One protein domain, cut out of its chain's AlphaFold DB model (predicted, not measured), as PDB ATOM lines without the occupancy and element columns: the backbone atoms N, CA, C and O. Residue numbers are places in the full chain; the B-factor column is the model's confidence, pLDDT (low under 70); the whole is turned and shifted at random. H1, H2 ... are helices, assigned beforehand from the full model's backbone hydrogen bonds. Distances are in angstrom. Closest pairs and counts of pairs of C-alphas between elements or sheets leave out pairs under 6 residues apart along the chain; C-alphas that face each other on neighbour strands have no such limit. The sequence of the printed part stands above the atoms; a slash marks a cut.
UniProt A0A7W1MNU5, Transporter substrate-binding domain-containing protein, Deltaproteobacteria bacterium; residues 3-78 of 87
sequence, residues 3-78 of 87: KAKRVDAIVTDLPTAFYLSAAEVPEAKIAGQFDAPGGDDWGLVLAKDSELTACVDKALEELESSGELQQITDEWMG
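Overview. This is residues 3 to 78 of the 87 residues of the protein "Transporter substrate-binding domain-containing protein" of Deltaproteobacteria bacterium (UniProt A0A7W1MNU5). The longest helix, H2, and H3 make an L at one end of an elongated, open shape; H1 lies at the other end, joined to H2 by a long loop, of which residues 47 to 52 stick out. The 76 printed residues hold three named helices in the order H1, H2, H3 and no named strand. The class is all helix, though helices hold just 34 residues. The whole is only just loose, close to extended, with a radius of gyration of the C-alphas of 16.9 A and spans of 46 by 29 by 26 A.

Along the chain. H2, residues 53 to 66, is 20.0 A long and begins at C-alpha 53 (97.293, 211.443, 309.986). H3, residues 68 to 76, measures 12.3 A and ends at C-alpha 76 (112.559, 228.352, 298.971). H1, residues 14 to 24, measures 14.6 A.

Arrangement. H2 and H3 are close but not clearly touching, about perpendicular at 78 degrees; their closest C-alphas, Leu 63 and Leu 69, are 5.2 A apart. H1 is apart from both. In H1, H2 and H3 every O i to N i+4 pair is within hydrogen-bond range.

Size, cuts and confidence. The C-alphas farthest apart, Glu 27 and Glu 51, are 46.3 A apart. The printed part has no cut. The link from H1 to H2 is long, 28 residues; that from H2 to H3 is tight. Residues 36 to 39 and 78 have pLDDT under 70.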
ATOM      1  N   LYS A   3     101.100 232.287 277.951       90.06
ATOM      2  CA  LYS A   3     102.151 232.299 276.893       90.06
ATOM      3  C   LYS A   3     101.588 232.442 275.464       90.06
ATOM      4  O   LYS A   3     102.203 233.051 274.599       90.06
ATOM      5  N   ALA A   4     100.404 231.875 275.222       93.00
ATOM      6  CA  ALA A   4      99.721 231.900 273.928       93.00
ATOM      7  C   ALA A   4      98.763 233.097 273.768       93.00
ATOM      8  O   ALA A   4      97.990 233.114 272.814       93.00
ATOM      9  N   LYS A   5      98.765 234.047 274.716       90.38
ATOM     10  CA  LYS A   5      97.917 235.251 274.725       90.38
ATOM     11  C   LYS A   5      96.417 234.967 274.571       90.38
ATOM     12  O   LYS A   5      95.685 235.745 273.977       90.38
ATOM     13  N   ARG A   6      95.954 233.824 275.093       95.81
ATOM     14  CA  ARG A   6      94.516 233.486 275.148       95.81
ATOM     15  C   ARG A   6      93.808 234.086 276.363       95.81
ATOM     16  O   ARG A   6      92.586 234.096 276.398       95.81
ATOM     17  N   VAL A   7      94.582 234.499 277.361       94.62
ATOM     18  CA  VAL A   7      94.134 235.195 278.569       94.62
ATOM     19  C   VAL A   7      95.146 236.293 278.866       94.62
ATOM     20  O   VAL A   7      96.336 236.099 278.597       94.62
ATOM     21  N   ASP A   8      94.673 237.404 279.420       92.62
ATOM     22  CA  ASP A   8      95.505 238.569 279.735       92.62
ATOM     23  C   ASP A   8      96.193 238.449 281.100       92.62
ATOM     24  O   ASP A   8      97.294 238.958 281.292       92.62
ATOM     25  N   ALA A   9      95.566 237.736 282.037       93.44
ATOM     26  CA  ALA A   9      96.075 237.515 283.382       93.44
ATOM     27  C   ALA A   9      95.624 236.156 283.929       93.44
ATOM     28  O   ALA A   9      94.691 235.529 283.419       93.44
ATOM     29  N   ILE A  10      96.304 235.713 284.980       93.19
ATOM     30  CA  ILE A  10      95.924 234.575 285.817       93.19
ATOM     31  C   ILE A  10      96.079 234.986 287.282       93.19
ATOM     32  O   ILE A  10      96.859 235.887 287.585       93.19
ATOM     33  N   VAL A  11      95.356 234.311 288.170       91.38
ATOM     34  CA  VAL A  11      95.514 234.437 289.622       91.38
ATOM     35  C   VAL A  11      96.049 233.106 290.137       91.38
ATOM     36  O   VAL A  11      95.550 232.052 289.744       91.38
ATOM     37  N   THR A  12      97.096 233.165 290.951       90.69
ATOM     38  CA  THR A  12      97.771 232.015 291.561       90.69
ATOM     39  C   THR A  12      98.357 232.464 292.895       90.69
ATOM     40  O   THR A  12      98.468 233.667 293.138       90.69
ATOM     41  N   ASP A  13      98.729 231.510 293.740       87.81
ATOM     42  CA  ASP A  13      99.495 231.751 294.960       87.81
ATOM     43  C   ASP A  13     100.802 232.513 294.680       87.81
ATOM     44  O   ASP A  13     101.426 232.394 293.616       87.81
ATOM     45  N   LEU A  14     101.215 233.327 295.649       85.31
ATOM     46  CA  LEU A  14     102.315 234.273 295.480       85.31
ATOM     47  C   LEU A  14     103.668 233.598 295.148       85.31
ATOM     48  O   LEU A  14     104.335 234.069 294.219       85.31
ATOM     49  N   PRO A  15     104.069 232.482 295.796       83.62
ATOM     50  CA  PRO A  15     105.290 231.768 295.421       83.62
ATOM     51  C   PRO A  15     105.268 231.280 293.966       83.62
ATOM     52  O   PRO A  15     106.234 231.481 293.222       83.62
ATOM     53  N   THR A  16     104.144 230.718 293.507       88.00
ATOM     54  CA  THR A  16     103.994 230.293 292.109       88.00
ATOM     55  C   THR A  16     104.070 231.479 291.147       88.00
ATOM     56  O   THR A  16     104.688 231.368 290.086       88.00
ATOM     57  N   ALA A  17     103.515 232.642 291.501       89.62
ATOM     58  CA  ALA A  17     103.612 233.846 290.674       89.62
ATOM     59  C   ALA A  17     105.071 234.314 290.478       89.62
ATOM     60  O   ALA A  17     105.455 234.703 289.364       89.62
ATOM     61  N   PHE A  18     105.908 234.227 291.519       86.44
ATOM     62  CA  PHE A  18     107.340 234.525 291.408       86.44
ATOM     63  C   PHE A  18     108.050 233.548 290.483       86.44
ATOM     64  O   PHE A  18     108.731 233.979 289.552       86.44
ATOM     65  N   TYR A  19     107.842 232.245 290.671       87.44
ATOM     66  CA  TYR A  19     108.456 231.243 289.805       87.44
ATOM     67  C   TYR A  19     108.027 231.411 288.340       87.44
ATOM     68  O   TYR A  19     108.857 231.395 287.426       87.44
ATOM     69  N   LEU A  20     106.735 231.660 288.102       90.75
ATOM     70  CA  LEU A  20     106.206 231.847 286.757       90.75
ATOM     71  C   LEU A  20     106.811 233.061 286.049       90.75
ATOM     72  O   LEU A  20     107.121 232.969 284.863       90.75
ATOM     73  N   SER A  21     106.980 234.181 286.755       89.06
ATOM     74  CA  SER A  21     107.540 235.410 286.178       89.06
ATOM     75  C   SER A  21     109.062 235.373 286.017       89.06
ATOM     76  O   SER A  21     109.581 235.935 285.054       89.06
ATOM     77  N   ALA A  22     109.776 234.686 286.912       86.50
ATOM     78  CA  ALA A  22     111.234 234.611 286.889       86.50
ATOM     79  C   ALA A  22     111.782 233.532 285.940       86.50
ATOM     80  O   ALA A  22     112.831 233.739 285.331       86.50
ATOM     81  N   ALA A  23     111.101 232.388 285.820       89.31
ATOM     82  CA  ALA A  23     111.651 231.207 285.151       89.31
ATOM     83  C   ALA A  23     110.826 230.716 283.953       89.31
ATOM     84  O   ALA A  23     111.398 230.254 282.966       89.31
ATOM     85  N   GLU A  24     109.494 230.807 284.003       90.44
ATOM     86  CA  GLU A  24     108.646 230.091 283.040       90.44
ATOM     87  C   GLU A  24     108.078 230.956 281.917       90.44
ATOM     88  O   GLU A  24     108.011 230.508 280.770       90.44
ATOM     89  N   VAL A  25     107.605 232.164 282.218       91.69
ATOM     90  CA  VAL A  25     106.875 233.020 281.277       91.69
ATOM     91  C   VAL A  25     107.694 234.283 281.012       91.69
ATOM     92  O   VAL A  25     107.640 235.217 281.810       91.69
ATOM     93  N   PRO A  26     108.429 234.344 279.884       87.12
ATOM     94  CA  PRO A  26     109.219 235.518 279.536       87.12
ATOM     95  C   PRO A  26     108.373 236.793 279.568       87.12
ATOM     96  O   PRO A  26     107.246 236.798 279.075       87.12
ATOM     97  N   GLU A  27     108.936 237.858 280.139       87.50
ATOM     98  CA  GLU A  27     108.325 239.195 280.242       87.50
ATOM     99  C   GLU A  27     107.042 239.279 281.093       87.50
ATOM    100  O   GLU A  27     106.440 240.354 281.180       87.50
ATOM    101  N   ALA A  28     106.621 238.191 281.750       91.38
ATOM    102  CA  ALA A  28     105.503 238.246 282.683       91.38
ATOM    103  C   ALA A  28     105.835 239.127 283.892       91.38
ATOM    104  O   ALA A  28     106.976 239.215 284.344       91.38
ATOM    105  N   LYS A  29     104.803 239.781 284.427       89.94
ATOM    106  CA  LYS A  29     104.897 240.653 285.597       89.94
ATOM    107  C   LYS A  29     103.813 240.291 286.593       89.94
ATOM    108  O   LYS A  29     102.704 239.932 286.198       89.94
ATOM    109  N   ILE A  30     104.131 240.450 287.870       90.88
ATOM    110  CA  ILE A  30     103.150 240.377 288.946       90.88
ATOM    111  C   ILE A  30     102.483 241.749 289.036       90.88
ATOM    112  O   ILE A  30     103.151 242.750 289.289       90.88
ATOM    113  N   ALA A  31     101.180 241.800 288.759       91.19
ATOM    114  CA  ALA A  31     100.408 243.042 288.809       91.19
ATOM    115  C   ALA A  31     100.141 243.500 290.250       91.19
ATOM    116  O   ALA A  31     100.067 244.699 290.502       91.19
ATOM    117  N   GLY A  32     100.024 242.548 291.174       89.31
ATOM    118  CA  GLY A  32      99.839 242.778 292.597       89.31
ATOM    119  C   GLY A  32      99.321 241.528 293.301       89.31
ATOM    120  O   GLY A  32      99.145 240.486 292.666       89.31
ATOM    121  N   GLN A  33      99.098 241.648 294.604       86.81
ATOM    122  CA  GLN A  33      98.511 240.620 295.462       86.81
ATOM    123  C   GLN A  33      97.217 241.136 296.093       86.81
ATOM    124  O   GLN A  33      97.070 242.338 296.318       86.81
ATOM    125  N   PHE A  34      96.273 240.236 296.349       84.19
ATOM    126  CA  PHE A  34      95.060 240.572 297.089       84.19
ATOM    127  C   PHE A  34      95.342 240.560 298.585       84.19
ATOM    128  O   PHE A  34      96.186 239.796 299.052       84.19
ATOM    129  N   ASP A  35      94.595 241.377 299.319       77.06
ATOM    130  CA  ASP A  35      94.612 241.338 300.772       77.06
ATOM    131  C   ASP A  35      94.095 239.965 301.242       77.06
ATOM    132  O   ASP A  35      92.992 239.541 300.878       77.06
ATOM    133  N   ALA A  36      94.916 239.246 302.004       69.25
ATOM    134  CA  ALA A  36      94.625 237.903 302.494       69.25
ATOM    135  C   ALA A  36      94.849 237.875 304.013       69.25
ATOM    136  O   ALA A  36      95.917 237.463 304.471       69.25
ATOM    137  N   PRO A  37      93.876 238.342 304.821       60.81
ATOM    138  CA  PRO A  37      94.017 238.371 306.272       60.81
ATOM    139  C   PRO A  37      94.218 236.948 306.810       60.81
ATOM    140  O   PRO A  37      93.284 236.149 306.810       60.81
ATOM    141  N   GLY A  38      95.438 236.639 307.257       59.72
ATOM    142  CA  GLY A  38      95.844 235.303 307.715       59.72
ATOM    143  C   GLY A  38      96.715 234.515 306.728       59.72
ATOM    144  O   GLY A  38      97.376 233.578 307.155       59.72
ATOM    145  N   GLY A  39      96.805 234.938 305.464       69.06
ATOM    146  CA  GLY A  39      97.556 234.242 304.417       69.06
ATOM    147  C   GLY A  39      96.885 232.955 303.925       69.06
ATOM    148  O   GLY A  39      95.739 232.661 304.268       69.06
ATOM    149  N   ASP A  40      97.611 232.208 303.091       73.62
ATOM    150  CA  ASP A  40      97.218 230.863 302.672       73.62
ATOM    151  C   ASP A  40      97.736 229.836 303.689       73.62
ATOM    152  O   ASP A  40      98.943 229.766 303.938       73.62
ATOM    153  N   ASP A  41      96.844 228.999 304.220       80.88
ATOM    154  CA  ASP A  41      97.222 227.828 305.014       80.88
ATOM    155  C   ASP A  41      97.512 226.635 304.090       80.88
ATOM    156  O   ASP A  41      96.662 226.205 303.302       80.88
ATOM    157  N   TRP A  42      98.713 226.066 304.209       86.25
ATOM    158  CA  TRP A  42      99.147 224.907 303.428       86.25
ATOM    159  C   TRP A  42      99.065 223.636 304.270       86.25
ATOM    160  O   TRP A  42      99.417 223.631 305.447       86.25
ATOM    161  N   GLY A  43      98.624 222.534 303.660       91.88
ATOM    162  CA  GLY A  43      98.443 221.262 304.357       91.88
ATOM    163  C   GLY A  43      98.838 220.050 303.524       91.88
ATOM    164  O   GLY A  43      98.775 220.055 302.292       91.88
ATOM    165  N   LEU A  44      99.219 218.978 304.217       95.31
ATOM    166  CA  LEU A  44      99.498 217.676 303.620       95.31
ATOM    167  C   LEU A  44      98.183 216.911 303.444       95.31
ATOM    168  O   LEU A  44      97.511 216.554 304.410       95.31
ATOM    169  N   VAL A  45      97.799 216.654 302.194       96.44
ATOM    170  CA  VAL A  45      96.537 215.973 301.885       96.44
ATOM    171  C   VAL A  45      96.698 214.460 302.021       96.44
ATOM    172  O   VAL A  45      97.551 213.850 301.374       96.44
ATOM    173  N   LEU A  46      95.822 213.843 302.814       97.94
ATOM    174  CA  LEU A  46      95.717 212.395 302.988       97.94
ATOM    175  C   LEU A  46      94.320 211.901 302.597       97.94
ATOM    176  O   LEU A  46      93.364 212.675 302.501       97.94
ATOM    177  N   ALA A  47      94.189 210.588 302.384       98.06
ATOM    178  CA  ALA A  47      92.876 209.965 302.276       98.06
ATOM    179  C   ALA A  47      92.059 210.233 303.549       98.06
ATOM    180  O   ALA A  47      92.604 210.301 304.654       98.06
ATOM    181  N   LYS A  48      90.738 210.360 303.392       97.25
ATOM    182  CA  LYS A  48      89.838 210.489 304.535       97.25
ATOM    183  C   LYS A  48      90.024 209.290 305.475       97.25
ATOM    184  O   LYS A  48      90.088 208.159 305.000       97.25
ATOM    185  N   ASP A  49      90.096 209.564 306.777       97.00
ATOM    186  CA  ASP A  49      90.295 208.573 307.844       97.00
ATOM    187  C   ASP A  49      91.623 207.789 307.730       97.00
ATOM    188  O   ASP A  49      91.727 206.648 308.176       97.00
ATOM    189  N   SER A  50      92.657 208.398 307.133       98.38
ATOM    190  CA  SER A  50      93.998 207.814 307.063       98.38
ATOM    191  C   SER A  50      94.580 207.567 308.456       98.38
ATOM    192  O   SER A  50      94.751 208.490 309.251       98.38
ATOM    193  N   GLU A  51      95.004 206.332 308.721       98.00
ATOM    194  CA  GLU A  51      95.731 205.976 309.950       98.00
ATOM    195  C   GLU A  51      97.089 206.697 310.064       98.00
ATOM    196  O   GLU A  51      97.686 206.738 311.138       98.00
ATOM    197  N   LEU A  52      97.574 207.297 308.968       98.25
ATOM    198  CA  LEU A  52      98.828 208.047 308.939       98.25
ATOM    199  C   LEU A  52      98.696 209.488 309.433       98.25
ATOM    200  O   LEU A  52      99.732 210.104 309.660       98.25
ATOM    201  N   THR A  53      97.483 210.030 309.609       98.19
ATOM    202  CA  THR A  53      97.293 211.443 309.986       98.19
ATOM    203  C   THR A  53      98.102 211.810 311.231       98.19
ATOM    204  O   THR A  53      98.971 212.668 311.149       98.19
ATOM    205  N   ALA A  54      97.960 211.056 312.326       98.12
ATOM    206  CA  ALA A  54      98.710 211.317 313.560       98.12
ATOM    207  C   ALA A  54     100.240 211.204 313.393       98.12
ATOM    208  O   ALA A  54     100.998 211.868 314.094       98.12
ATOM    209  N   CYS A  55     100.713 210.351 312.479       98.38
ATOM    210  CA  CYS A  55     102.141 210.220 312.196       98.38
ATOM    211  C   CYS A  55     102.675 211.418 311.399       98.38
ATOM    212  O   CYS A  55     103.788 211.870 311.659       98.38
ATOM    213  N   VAL A  56     101.902 211.906 310.427       98.06
ATOM    214  CA  VAL A  56     102.259 213.072 309.610       98.06
ATOM    215  C   VAL A  56     102.232 214.344 310.453       98.06
ATOM    216  O   VAL A  56     103.191 215.108 310.392       98.06
ATOM    217  N   ASP A  57     101.213 214.515 311.297       98.00
ATOM    218  CA  ASP A  57     101.115 215.656 312.215       98.00
ATOM    219  C   ASP A  57     102.323 215.698 313.161       98.00
ATOM    220  O   ASP A  57     102.980 216.727 313.284       98.00
ATOM    221  N   LYS A  58     102.708 214.551 313.740       98.38
ATOM    222  CA  LYS A  58     103.899 214.460 314.600       98.38
ATOM    223  C   LYS A  58     105.189 214.836 313.867       98.38
ATOM    224  O   LYS A  58     106.047 215.494 314.444       98.38
ATOM    225  N   ALA A  59     105.350 214.405 312.617       98.12
ATOM    226  CA  ALA A  59     106.522 214.764 311.824       98.12
ATOM    227  C   ALA A  59     106.557 216.271 311.518       98.12
ATOM    228  O   ALA A  59     107.625 216.876 311.559       98.12
ATOM    229  N   LEU A  60     105.397 216.879 311.247       97.50
ATOM    230  CA  LEU A  60     105.286 218.319 311.040       97.50
ATOM    231  C   LEU A  60     105.626 219.096 312.322       97.50
ATOM    232  O   LEU A  60     106.451 220.004 312.270       97.50
ATOM    233  N   GLU A  61     105.091 218.684 313.474       98.06
ATOM    234  CA  GLU A  61     105.419 219.272 314.782       98.06
ATOM    235  C   GLU A  61     106.923 219.172 315.104       98.06
ATOM    236  O   GLU A  61     107.518 220.104 315.654       98.06
ATOM    237  N   GLU A  62     107.571 218.056 314.756       98.44
ATOM    238  CA  GLU A  62     109.022 217.891 314.919       98.44
ATOM    239  C   GLU A  62     109.808 218.877 314.036       98.44
ATOM    240  O   GLU A  62     110.732 219.518 314.535       98.44
ATOM    241  N   LEU A  63     109.410 219.066 312.771       98.19
ATOM    242  CA  LEU A  63     110.036 220.027 311.847       98.19
ATOM    243  C   LEU A  63     109.817 221.492 312.258       98.19
ATOM    244  O   LEU A  63     110.695 222.338 312.070       98.19
ATOM    245  N   GLU A  64     108.642 221.811 312.798       96.31
ATOM    246  CA  GLU A  64     108.324 223.141 313.322       96.31
ATOM    247  C   GLU A  64     109.130 223.442 314.583       96.31
ATOM    248  O   GLU A  64     109.792 224.478 314.674       96.31
ATOM    249  N   SER A  65     109.122 222.521 315.548       98.06
ATOM    250  CA  SER A  65     109.825 222.697 316.822       98.06
ATOM    251  C   SER A  65     111.349 222.692 316.679       98.06
ATOM    252  O   SER A  65     112.029 223.350 317.471       98.06
ATOM    253  N   SER A  66     111.900 222.008 315.668       98.31
ATOM    254  CA  SER A  66     113.328 222.072 315.328       98.31
ATOM    255  C   SER A  66     113.714 223.371 314.605       98.31
ATOM    256  O   SER A  66     114.891 223.738 314.581       98.31
ATOM    257  N   GLY A  67     112.737 224.080 314.028       97.19
ATOM    258  CA  GLY A  67     112.945 225.243 313.165       97.19
ATOM    259  C   GLY A  67     113.396 224.890 311.745       97.19
ATOM    260  O   GLY A  67     113.635 225.793 310.941       97.19
ATOM    261  N   GLU A  68     113.507 223.607 311.400       97.06
ATOM    262  CA  GLU A  68     113.881 223.158 310.055       97.06
ATOM    263  C   GLU A  68     112.824 223.554 309.022       97.06
ATOM    264  O   GLU A  68     113.176 223.967 307.916       97.06
ATOM    265  N   LEU A  69     111.535 223.518 309.389       94.94
ATOM    266  CA  LEU A  69     110.470 223.967 308.491       94.94
ATOM    267  C   LEU A  69     110.622 225.449 308.123       94.94
ATOM    268  O   LEU A  69     110.429 225.823 306.964       94.94
ATOM    269  N   GLN A  70     111.015 226.286 309.087       91.50
ATOM    270  CA  GLN A  70     111.273 227.701 308.832       91.50
ATOM    271  C   GLN A  70     112.484 227.882 307.911       91.50
ATOM    272  O   GLN A  70     112.417 228.675 306.982       91.50
ATOM    273  N   GLN A  71     113.564 227.120 308.109       93.75
ATOM    274  CA  GLN A  71     114.747 227.194 307.239       93.75
ATOM    275  C   GLN A  71     114.415 226.830 305.786       93.75
ATOM    276  O   GLN A  71     114.818 227.545 304.872       93.75
ATOM    277  N   ILE A  72     113.636 225.763 305.572       91.81
ATOM    278  CA  ILE A  72     113.148 225.374 304.239       91.81
ATOM    279  C   ILE A  72     112.265 226.484 303.653       91.81
ATOM    280  O   ILE A  72     112.404 226.848 302.485       91.81
ATOM    281  N   THR A  73     111.371 227.046 304.465       87.06
ATOM    282  CA  THR A  73     110.484 228.144 304.060       87.06
ATOM    283  C   THR A  73     111.278 229.378 303.643       87.06
ATOM    284  O   THR A  73     111.017 229.939 302.585       87.06
ATOM    285  N   ASP A  74     112.289 229.775 304.409       85.88
ATOM    286  CA  ASP A  74     113.113 230.943 304.102       85.88
ATOM    287  C   ASP A  74     114.003 230.723 302.875       85.88
ATOM    288  O   ASP A  74     114.232 231.657 302.109       85.88
ATOM    289  N   GLU A  75     114.494 229.502 302.655       86.44
ATOM    290  CA  GLU A  75     115.330 229.183 301.494       86.44
ATOM    291  C   GLU A  75     114.528 229.197 300.185       86.44
ATOM    292  O   GLU A  75     114.997 229.725 299.175       86.44
ATOM    293  N   TRP A  76     113.314 228.637 300.198       81.88
ATOM    294  CA  TRP A  76     112.559 228.352 298.971       81.88
ATOM    295  C   TRP A  76     111.335 229.238 298.767       81.88
ATOM    296  O   TRP A  76     110.974 229.536 297.630       81.88
ATOM    297  N   MET A  77     110.703 229.667 299.855       76.31
ATOM    298  CA  MET A  77     109.561 230.589 299.848       76.31
ATOM    299  C   MET A  77     109.974 232.011 300.257       76.31
ATOM    300  O   MET A  77     109.132 232.911 300.292       76.31
ATOM    301  N   GLY A  78     111.270 232.218 300.530       57.88
ATOM    302  CA  GLY A  78     111.902 233.476 300.901       57.88
ATOM    303  C   GLY A  78     111.677 234.579 299.880       57.88
ATOM    304  O   GLY A  78     112.472 234.805 298.970       57.88
TER     305      GLY A  78